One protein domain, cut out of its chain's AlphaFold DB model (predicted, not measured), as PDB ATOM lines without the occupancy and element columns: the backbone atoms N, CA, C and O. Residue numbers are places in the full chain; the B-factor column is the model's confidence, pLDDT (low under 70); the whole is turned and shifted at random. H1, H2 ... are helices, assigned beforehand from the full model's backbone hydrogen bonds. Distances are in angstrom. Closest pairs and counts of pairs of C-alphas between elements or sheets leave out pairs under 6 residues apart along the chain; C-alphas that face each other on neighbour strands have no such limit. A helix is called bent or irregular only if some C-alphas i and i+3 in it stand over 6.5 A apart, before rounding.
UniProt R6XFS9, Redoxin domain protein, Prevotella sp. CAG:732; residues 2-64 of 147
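Overview. This is residues 2 to 64 of the 147 residues of the protein "Redoxin domain protein" of Prevotella sp. CAG:732 (UniProt R6XFS9). Three helices, H2, H3 and H4, run nearly along one common axis as an up-and-down bundle, their centres making a triangle, and the short H1 folds back beside the first turns of H2 at one end. The long H2 and H4 run the same way, with H3 running against both. The printed part has 63 residues with four named helices, in the order H1, H2, H3, H4, and no named strand; the class is all helix. The whole is compact, with a radius of gyration of the C-alphas of 11.8 A, yet elongated in outline, spanning 37 by 21 by 18 A.

Arrangement. H2, residues 11 to 27, is the longest helix. It touches H4, residues 48 to 61, at a shallow tilt of 6 degrees, the same way; their closest C-alphas, those of Asn 19 and Val 50, are 6.3 A apart. H3, residues 33 to 43, only just touches H4, with 3 pairs of C-alphas within 8 A. The closest C-alphas of H3 and H4, those of Lys 41 and Ile 51, are 6.8 A apart; the two helices form a hairpin, running opposite ways at a shallow tilt of 4 degrees. H2 and H3 are close but not clearly touching: their closest C-alphas, those of Ile 22 and Tyr 40, are 7.8 A apart. They run opposite ways at a shallow tilt of 2 degrees. H1, residues 2 to 7, is close to H2 but not clearly touching, with the C-alphas of Ile 4 and Lys 14 closest at 7.2 A. These two run opposite ways at a shallow tilt of 34 degrees, only just short of steep. H1 is apart from H3 and from H4. Every O i to N i+4 pair is within hydrogen-bond range in H1, H2 and H3, and 8 of 10 are in H4.

Along the chain. H2 measures 24.4 A from its first to its last C-alpha, beginning at C-alpha 11 (53.453, -94.149, -7.267). H4 measures 19.7 A and ends at C-alpha 61 (74.252, -76.220, 1.928). H4 is irregular, with C-alphas 53 and 56 standing 7.2 A apart, where about 5 A is found in a regular helix, and its line is a rough one. H3 measures 15.2 A. H1 measures 8.9 A, beginning at C-alpha 2 (56.110, -82.404, -16.710).

Size, cuts and confidence. The two C-alphas farthest apart, those of Thr 9 and Ser 64, are 37.5 A apart. The printed part has no cut. The links from H1 to H2, H2 to H3 and H3 to H4 are tight, with 3, 5 and 4 residues between the helices. The mean pLDDT of the printed part is 85.2, and residues 2 to 5 are under 70.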
ATOM      1  N   LYS A   2      57.465 -82.125 -16.161       62.59
ATOM      2  CA  LYS A   2      56.110 -82.404 -16.710       62.59
ATOM      3  C   LYS A   2      55.925 -83.803 -17.339       62.59
ATOM      4  O   LYS A   2      54.812 -84.304 -17.386       62.59
ATOM      5  N   VAL A   3      57.009 -84.430 -17.804       67.44
ATOM      6  CA  VAL A   3      57.001 -85.778 -18.403       67.44
ATOM      7  C   VAL A   3      56.763 -86.876 -17.357       67.44
ATOM      8  O   VAL A   3      56.040 -87.822 -17.633       67.44
ATOM      9  N   ILE A   4      57.308 -86.736 -16.140       66.75
ATOM     10  CA  ILE A   4      57.182 -87.765 -15.091       66.75
ATOM     11  C   ILE A   4      55.721 -87.905 -14.654       66.75
ATOM     12  O   ILE A   4      55.229 -89.016 -14.491       66.75
ATOM     13  N   ASP A   5      55.007 -86.788 -14.520       68.56
ATOM     14  CA  ASP A   5      53.599 -86.825 -14.124       68.56
ATOM     15  C   ASP A   5      52.664 -87.346 -15.207       68.56
ATOM     16  O   ASP A   5      51.626 -87.914 -14.875       68.56
ATOM     17  N   LYS A   6      53.044 -87.169 -16.475       73.62
ATOM     18  CA  LYS A   6      52.249 -87.589 -17.626       73.62
ATOM     19  C   LYS A   6      52.440 -89.069 -17.961       73.62
ATOM     20  O   LYS A   6      51.467 -89.744 -18.269       73.62
ATOM     21  N   GLU A   7      53.674 -89.563 -17.893       77.31
ATOM     22  CA  GLU A   7      54.036 -90.885 -18.428       77.31
ATOM     23  C   GLU A   7      54.176 -91.967 -17.346       77.31
ATOM     24  O   GLU A   7      54.096 -93.157 -17.641       77.31
ATOM     25  N   ILE A   8      54.384 -91.593 -16.077       77.25
ATOM     26  CA  ILE A   8      54.635 -92.561 -15.002       77.25
ATOM     27  C   ILE A   8      53.457 -92.574 -14.048       77.25
ATOM     28  O   ILE A   8      53.284 -91.667 -13.249       77.25
ATOM     29  N   THR A   9      52.652 -93.628 -14.085       78.62
ATOM     30  CA  THR A   9      51.451 -93.758 -13.243       78.62
ATOM     31  C   THR A   9      51.716 -94.484 -11.924       78.62
ATOM     32  O   THR A   9      50.966 -94.320 -10.965       78.62
ATOM     33  N   ASN A  10      52.801 -95.263 -11.836       84.56
ATOM     34  CA  ASN A  10      53.117 -96.036 -10.638       84.56
ATOM     35  C   ASN A  10      53.694 -95.135  -9.520       84.56
ATOM     36  O   ASN A  10      54.779 -94.565  -9.690       84.56
ATOM     37  N   PRO A  11      53.044 -95.052  -8.342       82.69
ATOM     38  CA  PRO A  11      53.453 -94.149  -7.267       82.69
ATOM     39  C   PRO A  11      54.810 -94.511  -6.645       82.69
ATOM     40  O   PRO A  11      55.527 -93.618  -6.191       82.69
ATOM     41  N   LYS A  12      55.207 -95.793  -6.656       84.94
ATOM     42  CA  LYS A  12      56.535 -96.222  -6.181       84.94
ATOM     43  C   LYS A  12      57.636 -95.761  -7.133       84.94
ATOM     44  O   LYS A  12      58.671 -95.286  -6.677       84.94
ATOM     45  N   VAL A  13      57.393 -95.856  -8.442       85.50
ATOM     46  CA  VAL A  13      58.345 -95.407  -9.471       85.50
ATOM     47  C   VAL A  13      58.498 -93.889  -9.425       85.50
ATOM     48  O   VAL A  13      59.621 -93.392  -9.431       85.50
ATOM     49  N   LYS A  14      57.395 -93.145  -9.282       83.88
ATOM     50  CA  LYS A  14      57.453 -91.691  -9.079       83.88
ATOM     51  C   LYS A  14      58.249 -91.310  -7.825       83.88
ATOM     52  O   LYS A  14      59.131 -90.462  -7.913       83.88
ATOM     53  N   SER A  15      58.002 -91.960  -6.686       84.25
ATOM     54  CA  SER A  15      58.758 -91.719  -5.443       84.25
ATOM     55  C   SER A  15      60.260 -91.982  -5.617       84.25
ATOM     56  O   SER A  15      61.093 -91.163  -5.218       84.25
ATOM     57  N   LEU A  16      60.615 -93.086  -6.285       87.50
ATOM     58  CA  LEU A  16      62.003 -93.426  -6.597       87.50
ATOM     59  C   LEU A  16      62.668 -92.343  -7.451       87.50
ATOM     60  O   LEU A  16      63.756 -91.889  -7.107       87.50
ATOM     61  N   LEU A  17      62.016 -91.901  -8.528       87.00
ATOM     62  CA  LEU A  17      62.557 -90.874  -9.420       87.00
ATOM     63  C   LEU A  17      62.709 -89.522  -8.724       87.00
ATOM     64  O   LEU A  17      63.716 -88.845  -8.922       87.00
ATOM     65  N   THR A  18      61.759 -89.162  -7.862       86.56
ATOM     66  CA  THR A  18      61.843 -87.972  -7.011       86.56
ATOM     67  C   THR A  18      63.072 -88.029  -6.103       86.56
ATOM     68  O   THR A  18      63.859 -87.084  -6.078       86.56
ATOM     69  N   ASN A  19      63.308 -89.166  -5.438       90.25
ATOM     70  CA  ASN A  19      64.510 -89.375  -4.627       90.25
ATOM     71  C   ASN A  19      65.798 -89.378  -5.474       90.25
ATOM     72  O   ASN A  19      66.786 -88.775  -5.069       90.25
ATOM     73  N   MET A  20      65.806 -90.026  -6.642       89.31
ATOM     74  CA  MET A  20      66.978 -90.072  -7.526       89.31
ATOM     75  C   MET A  20      67.362 -88.688  -8.047       89.31
ATOM     76  O   MET A  20      68.548 -88.366  -8.086       89.31
ATOM     77  N   PHE A  21      66.378 -87.862  -8.406       89.31
ATOM     78  CA  PHE A  21      66.617 -86.502  -8.879       89.31
ATOM     79  C   PHE A  21      67.314 -85.657  -7.811       89.31
ATOM     80  O   PHE A  21      68.386 -85.107  -8.066       89.31
ATOM     81  N   ILE A  22      66.743 -85.585  -6.602       89.50
ATOM     82  CA  ILE A  22      67.339 -84.772  -5.535       89.50
ATOM     83  C   ILE A  22      68.663 -85.355  -5.049       89.50
ATOM     84  O   ILE A  22      69.566 -84.597  -4.716       89.50
ATOM     85  N   TYR A  23      68.818 -86.681  -5.060       89.06
ATOM     86  CA  TYR A  23      70.084 -87.329  -4.743       89.06
ATOM     87  C   TYR A  23      71.177 -86.927  -5.739       89.06
ATOM     88  O   TYR A  23      72.218 -86.427  -5.320       89.06
ATOM     89  N   GLY A  24      70.921 -87.054  -7.045       88.00
ATOM     90  CA  GLY A  24      71.870 -86.636  -8.079       88.00
ATOM     91  C   GLY A  24      72.221 -85.152  -7.971       88.00
ATOM     92  O   GLY A  24      73.397 -84.794  -7.983       88.00
ATOM     93  N   TYR A  25      71.215 -84.298  -7.754       87.50
ATOM     94  CA  TYR A  25      71.433 -82.873  -7.514       87.50
ATOM     95  C   TYR A  25      72.276 -82.605  -6.260       87.50
ATOM     96  O   TYR A  25      73.170 -81.768  -6.289       87.50
ATOM     97  N   SER A  26      72.033 -83.328  -5.165       82.75
ATOM     98  CA  SER A  26      72.787 -83.159  -3.917       82.75
ATOM     99  C   SER A  26      74.263 -83.545  -4.047       82.75
ATOM    100  O   SER A  26      75.097 -82.987  -3.343       82.75
ATOM    101  N   MET A  27      74.593 -84.466  -4.960       77.62
ATOM    102  CA  MET A  27      75.976 -84.859  -5.240       77.62
ATOM    103  C   MET A  27      76.701 -83.862  -6.145       77.62
ATOM    104  O   MET A  27      77.907 -83.678  -6.013       77.62
ATOM    105  N   MET A  28      75.979 -83.238  -7.074       77.81
ATOM    106  CA  MET A  28      76.524 -82.278  -8.034       77.81
ATOM    107  C   MET A  28      75.599 -81.061  -8.134       77.81
ATOM    108  O   MET A  28      74.867 -80.912  -9.120       77.81
ATOM    109  N   PRO A  29      75.594 -80.191  -7.108       78.56
ATOM    110  CA  PRO A  29      74.738 -79.020  -7.115       78.56
ATOM    111  C   PRO A  29      75.216 -78.056  -8.200       78.56
ATOM    112  O   PRO A  29      76.372 -77.641  -8.239       78.56
ATOM    113  N   THR A  30      74.303 -77.696  -9.091       78.31
ATOM    114  CA  THR A  30      74.520 -76.687 -10.131       78.31
ATOM    115  C   THR A  30      73.442 -75.614 -10.028       78.31
ATOM    116  O   THR A  30      72.344 -75.868  -9.528       78.31
ATOM    117  N   GLY A  31      73.751 -74.395 -10.475       83.81
ATOM    118  CA  GLY A  31      72.816 -73.271 -10.412       83.81
ATOM    119  C   GLY A  31      72.470 -72.821  -8.987       83.81
ATOM    120  O   GLY A  31      73.186 -73.100  -8.028       83.81
ATOM    121  N   ASP A  32      71.363 -72.088  -8.858       86.88
ATOM    122  CA  ASP A  32      70.894 -71.566  -7.573       86.88
ATOM    123  C   ASP A  32      70.127 -72.632  -6.771       86.88
ATOM    124  O   ASP A  32      68.991 -72.990  -7.102       86.88
ATOM    125  N   ILE A  33      70.741 -73.100  -5.677       87.75
ATOM    126  CA  ILE A  33      70.177 -74.124  -4.780       87.75
ATOM    127  C   ILE A  33      68.804 -73.704  -4.247       87.75
ATOM    128  O   ILE A  33      67.922 -74.552  -4.103       87.75
ATOM    129  N   LYS A  34      68.583 -72.409  -3.981       88.38
ATOM    130  CA  LYS A  34      67.297 -71.909  -3.478       88.38
ATOM    131  C   LYS A  34      66.184 -72.107  -4.494       88.38
ATOM    132  O   LYS A  34      65.182 -72.743  -4.176       88.38
ATOM    133  N   THR A  35      66.373 -71.619  -5.710       90.38
ATOM    134  CA  THR A  35      65.392 -71.750  -6.791       90.38
ATOM    135  C   THR A  35      65.086 -73.215  -7.091       90.38
ATOM    136  O   THR A  35      63.919 -73.594  -7.217       90.38
ATOM    137  N   ILE A  36      66.116 -74.062  -7.144       90.69
ATOM    138  CA  ILE A  36      65.951 -75.489  -7.441       90.69
ATOM    139  C   ILE A  36      65.219 -76.209  -6.307       90.69
ATOM    140  O   ILE A  36      64.332 -77.017  -6.578       90.69
ATOM    141  N   TRP A  37      65.530 -75.896  -5.048       92.00
ATOM    142  CA  TRP A  37      64.850 -76.490  -3.900       92.00
ATOM    143  C   TRP A  37      63.365 -76.123  -3.838       92.00
ATOM    144  O   TRP A  37      62.528 -76.995  -3.607       92.00
ATOM    145  N   GLU A  38      63.011 -74.861  -4.090       91.94
ATOM    146  CA  GLU A  38      61.606 -74.438  -4.129       91.94
ATOM    147  C   GLU A  38      60.836 -75.138  -5.258       91.94
ATOM    148  O   GLU A  38      59.754 -75.681  -5.023       91.94
ATOM    149  N   ALA A  39      61.421 -75.232  -6.457       90.19
ATOM    150  CA  ALA A  39      60.830 -75.980  -7.568       90.19
ATOM    151  C   ALA A  39      60.697 -77.482  -7.258       90.19
ATOM    152  O   ALA A  39      59.688 -78.109  -7.593       90.19
ATOM    153  N   TYR A  40      61.693 -78.061  -6.583       90.88
ATOM    154  CA  TYR A  40      61.675 -79.458  -6.167       90.88
ATOM    155  C   TYR A  40      60.567 -79.739  -5.150       90.88
ATOM    156  O   TYR A  40      59.856 -80.727  -5.310       90.88
ATOM    157  N   LYS A  41      60.351 -78.872  -4.151       91.56
ATOM    158  CA  LYS A  41      59.259 -79.040  -3.175       91.56
ATOM    159  C   LYS A  41      57.880 -79.054  -3.833       91.56
ATOM    160  O   LYS A  41      57.032 -79.842  -3.428       91.56
ATOM    161  N   VAL A  42      57.660 -78.226  -4.857       89.69
ATOM    162  CA  VAL A  42      56.395 -78.222  -5.618       89.69
ATOM    163  C   VAL A  42      56.181 -79.557  -6.333       89.69
ATOM    164  O   VAL A  42      55.068 -80.079  -6.352       89.69
ATOM    165  N   PHE A  43      57.243 -80.131  -6.894       85.88
ATOM    166  CA  PHE A  43      57.190 -81.418  -7.584       85.88
ATOM    167  C   PHE A  43      57.069 -82.614  -6.640       85.88
ATOM    168  O   PHE A  43      56.297 -83.530  -6.890       85.88
ATOM    169  N   ALA A  44      57.802 -82.593  -5.533       89.38
ATOM    170  CA  ALA A  44      57.819 -83.653  -4.538       89.38
ATOM    171  C   ALA A  44      56.703 -83.506  -3.490       89.38
ATOM    172  O   ALA A  44      56.761 -84.179  -2.461       89.38
ATOM    173  N   LYS A  45      55.701 -82.643  -3.719       88.56
ATOM    174  CA  LYS A  45      54.630 -82.331  -2.752       88.56
ATOM    175  C   LYS A  45      53.896 -83.576  -2.240       88.56
ATOM    176  O   LYS A  45      53.523 -83.626  -1.073       88.56
ATOM    177  N   ASP A  46      53.760 -84.596  -3.090       88.38
ATOM    178  CA  ASP A  46      53.087 -85.861  -2.773       88.38
ATOM    179  C   ASP A  46      54.015 -86.856  -2.034       88.38
ATOM    180  O   ASP A  46      53.593 -87.937  -1.626       88.38
ATOM    181  N   TYR A  47      55.287 -86.491  -1.830       89.31
ATOM    182  CA  TYR A  47      56.339 -87.307  -1.214       89.31
ATOM    183  C   TYR A  47      57.042 -86.564  -0.060       89.31
ATOM    184  O   TYR A  47      58.266 -86.373  -0.090       89.31
ATOM    185  N   PRO A  48      56.312 -86.179   1.006       90.62
ATOM    186  CA  PRO A  48      56.857 -85.369   2.099       90.62
ATOM    187  C   PRO A  48      58.030 -86.039   2.828       90.62
ATOM    188  O   PRO A  48      58.945 -85.351   3.270       90.62
ATOM    189  N   ALA A  49      58.062 -87.374   2.897       90.50
ATOM    190  CA  ALA A  49      59.176 -88.116   3.491       90.50
ATOM    191  C   ALA A  49      60.506 -87.888   2.749       90.50
ATOM    192  O   ALA A  49      61.561 -87.795   3.376       90.50
ATOM    193  N   VAL A  50      60.466 -87.756   1.416       89.62
ATOM    194  CA  VAL A  50      61.667 -87.455   0.625       89.62
ATOM    195  C   VAL A  50      62.094 -86.011   0.868       89.62
ATOM    196  O   VAL A  50      63.277 -85.757   1.068       89.62
ATOM    197  N   ILE A  51      61.154 -85.063   0.926       90.88
ATOM    198  CA  ILE A  51      61.468 -83.666   1.260       90.88
ATOM    199  C   ILE A  51      62.143 -83.588   2.635       90.88
ATOM    200  O   ILE A  51      63.243 -83.049   2.733       90.88
ATOM    201  N   ALA A  52      61.546 -84.192   3.667       92.88
ATOM    202  CA  ALA A  52      62.067 -84.179   5.034       92.88
ATOM    203  C   ALA A  52      63.479 -84.780   5.146       92.88
ATOM    204  O   ALA A  52      64.303 -84.290   5.915       92.88
ATOM    205  N   LYS A  53      63.787 -85.806   4.341       91.44
ATOM    206  CA  LYS A  53      65.118 -86.427   4.285       91.44
ATOM    207  C   LYS A  53      66.204 -85.460   3.793       91.44
ATOM    208  O   LYS A  53      67.301 -85.459   4.343       91.44
ATOM    209  N   TYR A  54      65.927 -84.662   2.759       91.06
ATOM    210  CA  TYR A  54      66.933 -83.798   2.117       91.06
ATOM    211  C   TYR A  54      66.908 -82.348   2.609       91.06
ATOM    212  O   TYR A  54      67.914 -81.646   2.494       91.06
ATOM    213  N   GLU A  55      65.807 -81.894   3.206       91.50
ATOM    214  CA  GLU A  55      65.663 -80.541   3.739       91.50
ATOM    215  C   GLU A  55      66.810 -80.090   4.666       91.50
ATOM    216  O   GLU A  55      67.322 -78.988   4.448       91.50
ATOM    217  N   PRO A  56      67.271 -80.874   5.666       89.81
ATOM    218  CA  PRO A  56      68.366 -80.433   6.531       89.81
ATOM    219  C   PRO A  56      69.681 -80.267   5.761       89.81
ATOM    220  O   PRO A  56      70.402 -79.294   5.985       89.81
ATOM    221  N   MET A  57      69.976 -81.168   4.819       87.38
ATOM    222  CA  MET A  57      71.170 -81.080   3.972       87.38
ATOM    223  C   MET A  57      71.130 -79.820   3.106       87.38
ATOM    224  O   MET A  57      72.098 -79.064   3.077       87.38
ATOM    225  N   ILE A  58      69.997 -79.553   2.456       88.25
ATOM    226  CA  ILE A  58      69.826 -78.386   1.592       88.25
ATOM    227  C   ILE A  58      69.884 -77.081   2.397       88.25
ATOM    228  O   ILE A  58      70.575 -76.147   1.993       88.25
ATOM    229  N   LYS A  59      69.239 -77.014   3.569       87.75
ATOM    230  CA  LYS A  59      69.326 -75.848   4.467       87.75
ATOM    231  C   LYS A  59      70.758 -75.572   4.918       87.75
ATOM    232  O   LYS A  59      71.142 -74.409   5.012       87.75
ATOM    233  N   THR A  60      71.533 -76.616   5.203       86.00
ATOM    234  CA  THR A  60      72.954 -76.479   5.545       86.00
ATOM    235  C   THR A  60      73.759 -76.015   4.335       86.00
ATOM    236  O   THR A  60      74.484 -75.034   4.450       86.00
ATOM    237  N   ALA A  61      73.568 -76.620   3.160       84.00
ATOM    238  CA  ALA A  61      74.252 -76.220   1.928       84.00
ATOM    239  C   ALA A  61      74.001 -74.745   1.571       84.00
ATOM    240  O   ALA A  61      74.936 -74.022   1.244       84.00
ATOM    241  N   MET A  62      72.764 -74.261   1.743       82.62
ATOM    242  CA  MET A  62      72.412 -72.850   1.549       82.62
ATOM    243  C   MET A  62      73.145 -71.886   2.497       82.62
ATOM    244  O   MET A  62      73.229 -70.691   2.216       82.62
ATOM    245  N   LYS A  63      73.646 -72.372   3.637       83.06
ATOM    246  CA  LYS A  63      74.409 -71.577   4.611       83.06
ATOM    247  C   LYS A  63      75.920 -71.669   4.398       83.06
ATOM    248  O   LYS A  63      76.634 -70.855   4.970       83.06
ATOM    249  N   SER A  64      76.389 -72.599   3.569       79.06
ATOM    250  CA  SER A  64      77.813 -72.906   3.376       79.06
ATOM    251  C   SER A  64      78.453 -72.211   2.164       79.06
ATOM    252  O   SER A  64      79.536 -72.603   1.741       79.06
TER     253      SER A  64